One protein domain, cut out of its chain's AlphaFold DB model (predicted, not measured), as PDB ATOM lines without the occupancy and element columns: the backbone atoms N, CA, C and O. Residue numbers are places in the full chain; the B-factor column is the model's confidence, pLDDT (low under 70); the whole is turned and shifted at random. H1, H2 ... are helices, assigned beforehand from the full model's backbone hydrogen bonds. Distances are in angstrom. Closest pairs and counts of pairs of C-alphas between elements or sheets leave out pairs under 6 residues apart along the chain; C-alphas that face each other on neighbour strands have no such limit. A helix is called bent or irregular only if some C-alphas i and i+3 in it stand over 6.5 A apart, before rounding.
ATOM      1  N   SER A   2     -14.115 -80.482  21.501       91.50
ATOM      2  CA  SER A   2     -14.107 -81.769  20.783       91.50
ATOM      3  C   SER A   2     -13.663 -81.561  19.336       91.50
ATOM      4  O   SER A   2     -13.952 -80.516  18.752       91.50
ATOM      5  N   ALA A   3     -13.006 -82.561  18.744       91.75
ATOM      6  CA  ALA A   3     -12.472 -82.475  17.381       91.75
ATOM      7  C   ALA A   3     -13.540 -82.063  16.346       91.75
ATOM      8  O   ALA A   3     -13.295 -81.193  15.516       91.75
ATOM      9  N   ASN A   4     -14.757 -82.604  16.463       90.31
ATOM     10  CA  ASN A   4     -15.867 -82.277  15.562       90.31
ATOM     11  C   ASN A   4     -16.291 -80.800  15.654       90.31
ATOM     12  O   ASN A   4     -16.644 -80.193  14.647       90.31
ATOM     13  N   LEU A   5     -16.275 -80.214  16.857       94.12
ATOM     14  CA  LEU A   5     -16.637 -78.807  17.046       94.12
ATOM     15  C   LEU A   5     -15.534 -77.872  16.542       94.12
ATOM     16  O   LEU A   5     -15.842 -76.820  15.985       94.12
ATOM     17  N   GLU A   6     -14.267 -78.262  16.685       95.56
ATOM     18  CA  GLU A   6     -13.138 -77.514  16.125       95.56
ATOM     19  C   GLU A   6     -13.152 -77.530  14.590       95.56
ATOM     20  O   GLU A   6     -12.960 -76.487  13.963       95.56
ATOM     21  N   GLU A   7     -13.434 -78.679  13.969       95.31
ATOM     22  CA  GLU A   7     -13.575 -78.791  12.510       95.31
ATOM     23  C   GLU A   7     -14.769 -77.984  11.988       95.31
ATOM     24  O   GLU A   7     -14.658 -77.284  10.974       95.31
ATOM     25  N   MET A   8     -15.897 -78.023  12.703       95.69
ATOM     26  CA  MET A   8     -17.050 -77.184  12.390       95.69
ATOM     27  C   MET A   8     -16.670 -75.701  12.455       95.69
ATOM     28  O   MET A   8     -16.932 -74.974  11.502       95.69
ATOM     29  N   ALA A   9     -16.010 -75.256  13.529       96.12
ATOM     30  CA  ALA A   9     -15.591 -73.864  13.686       96.12
ATOM     31  C   ALA A   9     -14.642 -73.411  12.562       96.12
ATOM     32  O   ALA A   9     -14.831 -72.331  12.006       96.12
ATOM     33  N   ARG A  10     -13.675 -74.256  12.173       96.81
ATOM     34  CA  ARG A  10     -12.792 -74.001  11.019       96.81
ATOM     35  C   ARG A  10     -13.574 -73.897   9.711       96.81
ATOM     36  O   ARG A  10     -13.357 -72.962   8.954       96.81
ATOM     37  N   SER A  11     -14.517 -74.808   9.466       96.88
ATOM     38  CA  SER A  11     -15.356 -74.769   8.258       96.88
ATOM     39  C   SER A  11     -16.139 -73.460   8.166       96.88
ATOM     40  O   SER A  11     -16.143 -72.824   7.116       96.88
ATOM     41  N   LEU A  12     -16.738 -73.027   9.281       96.69
ATOM     42  CA  LEU A  12     -17.473 -71.765   9.350       96.69
ATOM     43  C   LEU A  12     -16.561 -70.557   9.096       96.69
ATOM     44  O   LEU A  12     -16.938 -69.671   8.331       96.69
ATOM     45  N   PHE A  13     -15.361 -70.544   9.685       97.06
ATOM     46  CA  PHE A  13     -14.362 -69.495   9.456       97.06
ATOM     47  C   PHE A  13     -13.927 -69.424   7.982       97.06
ATOM     48  O   PHE A  13     -13.827 -68.336   7.421       97.06
ATOM     49  N   ASP A  14     -13.767 -70.577   7.330       97.38
ATOM     50  CA  ASP A  14     -13.373 -70.695   5.920       97.38
ATOM     51  C   ASP A  14     -14.539 -70.490   4.926       97.38
ATOM     52  O   ASP A  14     -14.384 -70.765   3.734       97.38
ATOM     53  N   ASN A  15     -15.727 -70.062   5.377       97.00
ATOM     54  CA  ASN A  15     -16.937 -69.931   4.546       97.00
ATOM     55  C   ASN A  15     -17.342 -71.249   3.841       97.00
ATOM     56  O   ASN A  15     -17.863 -71.258   2.721       97.00
ATOM     57  N   ARG A  16     -17.125 -72.387   4.508       97.19
ATOM     58  CA  ARG A  16     -17.512 -73.728   4.051       97.19
ATOM     59  C   ARG A  16     -18.628 -74.296   4.916       97.19
ATOM     60  O   ARG A  16     -18.680 -74.085   6.125       97.19
ATOM     61  N   VAL A  17     -19.522 -75.054   4.289       96.88
ATOM     62  CA  VAL A  17     -20.574 -75.775   5.010       96.88
ATOM     63  C   VAL A  17     -19.924 -76.902   5.823       96.88
ATOM     64  O   VAL A  17     -19.216 -77.723   5.234       96.88
ATOM     65  N   PRO A  18     -20.142 -76.974   7.149       96.94
ATOM     66  CA  PRO A  18     -19.623 -78.064   7.965       96.94
ATOM     67  C   PRO A  18     -20.069 -79.438   7.455       96.94
ATOM     68  O   PRO A  18     -21.238 -79.643   7.116       96.94
ATOM     69  N   THR A  19     -19.156 -80.407   7.478       93.38
ATOM     70  CA  THR A  19     -19.396 -81.792   7.030       93.38
ATOM     71  C   THR A  19     -20.575 -82.440   7.755       93.38
ATOM     72  O   THR A  19     -21.417 -83.087   7.131       93.38
ATOM     73  N   ILE A  20     -20.702 -82.191   9.061       93.88
ATOM     74  CA  ILE A  20     -21.820 -82.682   9.874       93.88
ATOM     75  C   ILE A  20     -23.183 -82.155   9.397       93.88
ATOM     76  O   ILE A  20     -24.159 -82.902   9.443       93.88
ATOM     77  N   TRP A  21     -23.261 -80.922   8.883       94.88
ATOM     78  CA  TRP A  21     -24.495 -80.357   8.324       94.88
ATOM     79  C   TRP A  21     -24.744 -80.899   6.924       94.88
ATOM     80  O   TRP A  21     -25.838 -81.379   6.640       94.88
ATOM     81  N   ALA A  22     -23.710 -80.905   6.077       92.81
ATOM     82  CA  ALA A  22     -23.784 -81.429   4.718       92.81
ATOM     83  C   ALA A  22     -24.252 -82.895   4.685       92.81
ATOM     84  O   ALA A  22     -25.050 -83.262   3.830       92.81
ATOM     85  N   SER A  23     -23.841 -83.714   5.663       91.38
ATOM     86  CA  SER A  23     -24.256 -85.123   5.781       91.38
ATOM     87  C   SER A  23     -25.762 -85.331   6.006       91.38
ATOM     88  O   SER A  23     -26.267 -86.440   5.827       91.38
ATOM     89  N   LYS A  24     -26.473 -84.280   6.428       90.69
ATOM     90  CA  LYS A  24     -27.916 -84.271   6.702       90.69
ATOM     91  C   LYS A  24     -28.672 -83.276   5.820       90.69
ATOM     92  O   LYS A  24     -29.867 -83.088   6.020       90.69
ATOM     93  N   ALA A  25     -27.991 -82.640   4.870       91.00
ATOM     94  CA  ALA A  25     -28.547 -81.611   4.006       91.00
ATOM     95  C   ALA A  25     -28.598 -82.063   2.544       91.00
ATOM     96  O   ALA A  25     -28.062 -83.104   2.164       91.00
ATOM     97  N   TYR A  26     -29.281 -81.271   1.721       90.44
ATOM     98  CA  TYR A  26     -29.310 -81.478   0.279       90.44
ATOM     99  C   TYR A  26     -27.894 -81.319  -0.306       90.44
ATOM    100  O   TYR A  26     -27.133 -80.455   0.151       90.44
ATOM    101  N   PRO A  27     -27.527 -82.103  -1.339       88.31
ATOM    102  CA  PRO A  27     -26.239 -81.965  -2.006       88.31
ATOM    103  C   PRO A  27     -26.034 -80.541  -2.533       88.31
ATOM    104  O   PRO A  27     -26.893 -79.987  -3.221       88.31
ATOM    105  N   SER A  28     -24.893 -79.937  -2.212       91.81
ATOM    106  CA  SER A  28     -24.566 -78.580  -2.641       91.81
ATOM    107  C   SER A  28     -23.061 -78.375  -2.724       91.81
ATOM    108  O   SER A  28     -22.308 -78.911  -1.915       91.81
ATOM    109  N   LEU A  29     -22.641 -77.564  -3.693       92.44
ATOM    110  CA  LEU A  29     -21.266 -77.074  -3.839       92.44
ATOM    111  C   LEU A  29     -21.161 -75.574  -3.514       92.44
ATOM    112  O   LEU A  29     -20.145 -74.944  -3.801       92.44
ATOM    113  N   LYS A  30     -22.226 -74.976  -2.964       94.50
ATOM    114  CA  LYS A  30     -22.258 -73.552  -2.617       94.50
ATOM    115  C   LYS A  30     -21.352 -73.269  -1.405       94.50
ATOM    116  O   LYS A  30     -21.314 -74.086  -0.483       94.50
ATOM    117  N   PRO A  31     -20.678 -72.105  -1.358       97.38
ATOM    118  CA  PRO A  31     -20.047 -71.630  -0.128       97.38
ATOM    119  C   PRO A  31     -21.108 -71.351   0.944       97.38
ATOM    120  O   PRO A  31     -22.281 -71.161   0.618       97.38
ATOM    121  N   LEU A  32     -20.699 -71.294   2.213       97.62
ATOM    122  CA  LEU A  32     -21.608 -71.209   3.362       97.62
ATOM    123  C   LEU A  32     -22.620 -70.062   3.236       97.62
ATOM    124  O   LEU A  32     -23.811 -70.305   3.410       97.62
ATOM    125  N   ALA A  33     -22.178 -68.851   2.883       97.12
ATOM    126  CA  ALA A  33     -23.075 -67.702   2.721       97.12
ATOM    127  C   ALA A  33     -24.221 -67.981   1.722       97.12
ATOM    128  O   ALA A  33     -25.396 -67.898   2.074       97.12
ATOM    129  N   ALA A  34     -23.883 -68.422   0.507       97.56
ATOM    130  CA  ALA A  34     -24.870 -68.746  -0.526       97.56
ATOM    131  C   ALA A  34     -25.681 -70.014  -0.201       97.56
ATOM    132  O   ALA A  34     -26.807 -70.181  -0.675       97.56
ATOM    133  N   TRP A  35     -25.114 -70.939   0.577       97.38
ATOM    134  CA  TRP A  35     -25.813 -72.132   1.043       97.38
ATOM    135  C   TRP A  35     -26.908 -71.784   2.058       97.38
ATOM    136  O   TRP A  35     -28.006 -72.325   1.955       97.38
ATOM    137  N   ILE A  36     -26.649 -70.849   2.980       97.00
ATOM    138  CA  ILE A  36     -27.644 -70.362   3.946       97.00
ATOM    139  C   ILE A  36     -28.799 -69.654   3.233       97.00
ATOM    140  O   ILE A  36     -29.957 -69.924   3.545       97.00
ATOM    141  N   GLU A  37     -28.512 -68.803   2.248       97.56
ATOM    142  CA  GLU A  37     -29.561 -68.171   1.433       97.56
ATOM    143  C   GLU A  37     -30.435 -69.217   0.726       97.56
ATOM    144  O   GLU A  37     -31.663 -69.129   0.749       97.56
ATOM    145  N   ASP A  38     -29.813 -70.252   0.149       96.06
ATOM    146  CA  ASP A  38     -30.522 -71.374  -0.476       96.06
ATOM    147  C   ASP A  38     -31.407 -72.126   0.525       96.06
ATOM    148  O   ASP A  38     -32.560 -72.433   0.220       96.06
ATOM    149  N   LEU A  39     -30.895 -72.375   1.732       95.56
ATOM    150  CA  LEU A  39     -31.630 -73.049   2.799       95.56
ATOM    151  C   LEU A  39     -32.860 -72.235   3.211       95.56
ATOM    152  O   LEU A  39     -33.957 -72.787   3.307       95.56
ATOM    153  N   VAL A  40     -32.700 -70.924   3.404       97.06
ATOM    154  CA  VAL A  40     -33.805 -70.019   3.749       97.06
ATOM    155  C   VAL A  40     -34.865 -70.014   2.648       97.06
ATOM    156  O   VAL A  40     -36.053 -70.108   2.956       97.06
ATOM    157  N   MET A  41     -34.466 -69.974   1.371       96.38
ATOM    158  CA  MET A  41     -35.414 -70.049   0.252       96.38
ATOM    159  C   MET A  41     -36.194 -71.370   0.237       96.38
ATOM    160  O   MET A  41     -37.403 -71.358   0.008       96.38
ATOM    161  N   ARG A  42     -35.538 -72.505   0.511       95.25
ATOM    162  CA  ARG A  42     -36.203 -73.821   0.576       95.25
ATOM    163  C   ARG A  42     -37.210 -73.899   1.717       95.25
ATOM    164  O   ARG A  42     -38.340 -74.333   1.501       95.25
ATOM    165  N   VAL A  43     -36.822 -73.446   2.909       95.19
ATOM    166  CA  VAL A  43     -37.719 -73.404   4.075       95.19
ATOM    167  C   VAL A  43     -38.908 -72.493   3.789       95.19
ATOM    168  O   VAL A  43     -40.045 -72.886   4.033       95.19
ATOM    169  N   LYS A  44     -38.664 -71.318   3.200       96.44
ATOM    170  CA  LYS A  44     -39.724 -70.385   2.816       96.44
ATOM    171  C   LYS A  44     -40.698 -71.005   1.813       96.44
ATOM    172  O   LYS A  44     -41.900 -70.882   2.006       96.44
ATOM    173  N   PHE A  45     -40.207 -71.711   0.795       93.81
ATOM    174  CA  PHE A  45     -41.058 -72.408  -0.177       93.81
ATOM    175  C   PHE A  45     -41.986 -73.440   0.491       93.81
ATOM    176  O   PHE A  45     -43.174 -73.500   0.178       93.81
ATOM    177  N   ILE A  46     -41.468 -74.229   1.440       92.56
ATOM    178  CA  ILE A  46     -42.282 -75.199   2.192       92.56
ATOM    179  C   ILE A  46     -43.275 -74.477   3.113       92.56
ATOM    180  O   ILE A  46     -44.430 -74.889   3.203       92.56
ATOM    181  N   GLN A  47     -42.854 -73.393   3.763       94.81
ATOM    182  CA  GLN A  47     -43.714 -72.600   4.639       94.81
ATOM    183  C   GLN A  47     -44.880 -71.968   3.864       94.81
ATOM    184  O   GLN A  47     -46.028 -72.110   4.273       94.81
ATOM    185  N   GLU A  48     -44.618 -71.372   2.698       94.00
ATOM    186  CA  GLU A  48     -45.660 -70.829   1.816       94.00
ATOM    187  C   GLU A  48     -46.651 -71.911   1.369       94.00
ATOM    188  O   GLU A  48     -47.854 -71.659   1.318       94.00
ATOM    189  N   TRP A  49     -46.173 -73.131   1.098       93.25
ATOM    190  CA  TRP A  49     -47.054 -74.265   0.817       93.25
ATOM    191  C   TRP A  49     -47.929 -74.609   2.039       93.25
ATOM    192  O   TRP A  49     -49.137 -74.811   1.902       93.25
ATOM    193  N   ILE A  50     -47.371 -74.643   3.249       91.31
ATOM    194  CA  ILE A  50     -48.153 -74.912   4.469       91.31
ATOM    195  C   ILE A  50     -49.232 -73.840   4.688       91.31
ATOM    196  O   ILE A  50     -50.379 -74.191   4.979       91.31
ATOM    197  N   ASP A  51     -48.883 -72.566   4.516       95.12
ATOM    198  CA  ASP A  51     -49.745 -71.429   4.854       95.12
ATOM    199  C   ASP A  51     -50.819 -71.150   3.794       95.12
ATOM    200  O   ASP A  51     -51.956 -70.804   4.126       95.12
ATOM    201  N   HIS A  52     -50.482 -71.311   2.513       94.19
ATOM    202  CA  HIS A  52     -51.354 -70.948   1.388       94.19
ATOM    203  C   HIS A  52     -51.894 -72.152   0.610       94.19
ATOM    204  O   HIS A  52     -52.725 -71.995  -0.288       94.19
ATOM    205  N   GLY A  53     -51.471 -73.364   0.966       90.31
ATOM    206  CA  GLY A  53     -51.845 -74.585   0.270       90.31
ATOM    207  C   GLY A  53     -50.971 -74.870  -0.952       90.31
ATOM    208  O   GLY A  53     -49.901 -74.303  -1.149       90.31
ATOM    209  N   VAL A  54     -51.402 -75.845  -1.753       88.62
ATOM    210  CA  VAL A  54     -50.594 -76.433  -2.831       88.62
ATOM    211  C   VAL A  54     -50.215 -75.378  -3.884       88.62
ATOM    212  O   VAL A  54     -51.119 -74.797  -4.490       88.62
TER     213      VAL A  54
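What this domain is: This is residues 2 to 54 of the 116 residues of the protein "Dynein_C domain-containing protein" of Schistosoma curassoni (UniProt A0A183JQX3). A long helix, H3, runs out as an arm from a small, loose head; at the head H1 meets the first end of H3 almost at a right angle, and the two make an L. The short helix H2 lies near H1 on the open side of the L, and in H3 residues 40 to 45 and 47 to 52 stick out free, with Gly 53 after them. The printed part has 53 residues with three named helices, in the order H1, H2, H3 along the chain, and no named strand; its class is all helix. The whole is loose, with a radius of gyration of the C-alphas of 13.8 A, and spans 43 by 20 by 15 A, with H3 making most of the length.

How they stand to each other: H3, residues 32 to 52, touches no helix. H1, residues 3 to 13, is close to H3 but not clearly touching it, and their lines stand about perpendicular, at 88 degrees. Their closest C-alphas are those of Leu 12 and Leu 32, 7.3 A apart, while their centres are 24.6 A apart. H2, residues 19 to 22, is close to H1 but not clearly touching it, with 2 pairs of C-alphas within 8 A. The closest C-alphas of H1 and H2 are those of Met 8 and Thr 19, 7.4 A apart. H2 and H3 are apart, though they follow each other in the chain. In H1 and H3 every pair of O of residue i and N of residue i+4 is within hydrogen-bond range; H2, with four residues, is too short for such a pair, and its one pair of O of residue i and N of residue i+3 is within range.

Where its parts are: H3 has 21 residues, from Leu 32 with its C-alpha at (-21.608, -71.209, 3.362) to His 52 with its C-alpha at (-51.354, -70.948, 1.388), and measures 29.8 A from first to last C-alpha. H1 has 11 residues and measures 15.3 A; it begins at Ala 3, C-alpha at (-12.472, -82.475, 17.381), and ends at Phe 13. H2 runs from Thr 19 to Ala 22. No helix is bent or irregular.

The domain as a whole: The two C-alphas farthest apart are those of Ser 2 and Val 54, the first and last printed residues, at 43.8 A. The printed part has no cut. The link from H1 to H2 is tight, with 5 residues, and the link from H2 to H3 is short, with 9 residues. The mean pLDDT of the printed part is 94.5, and no printed residue is under 70 in this model.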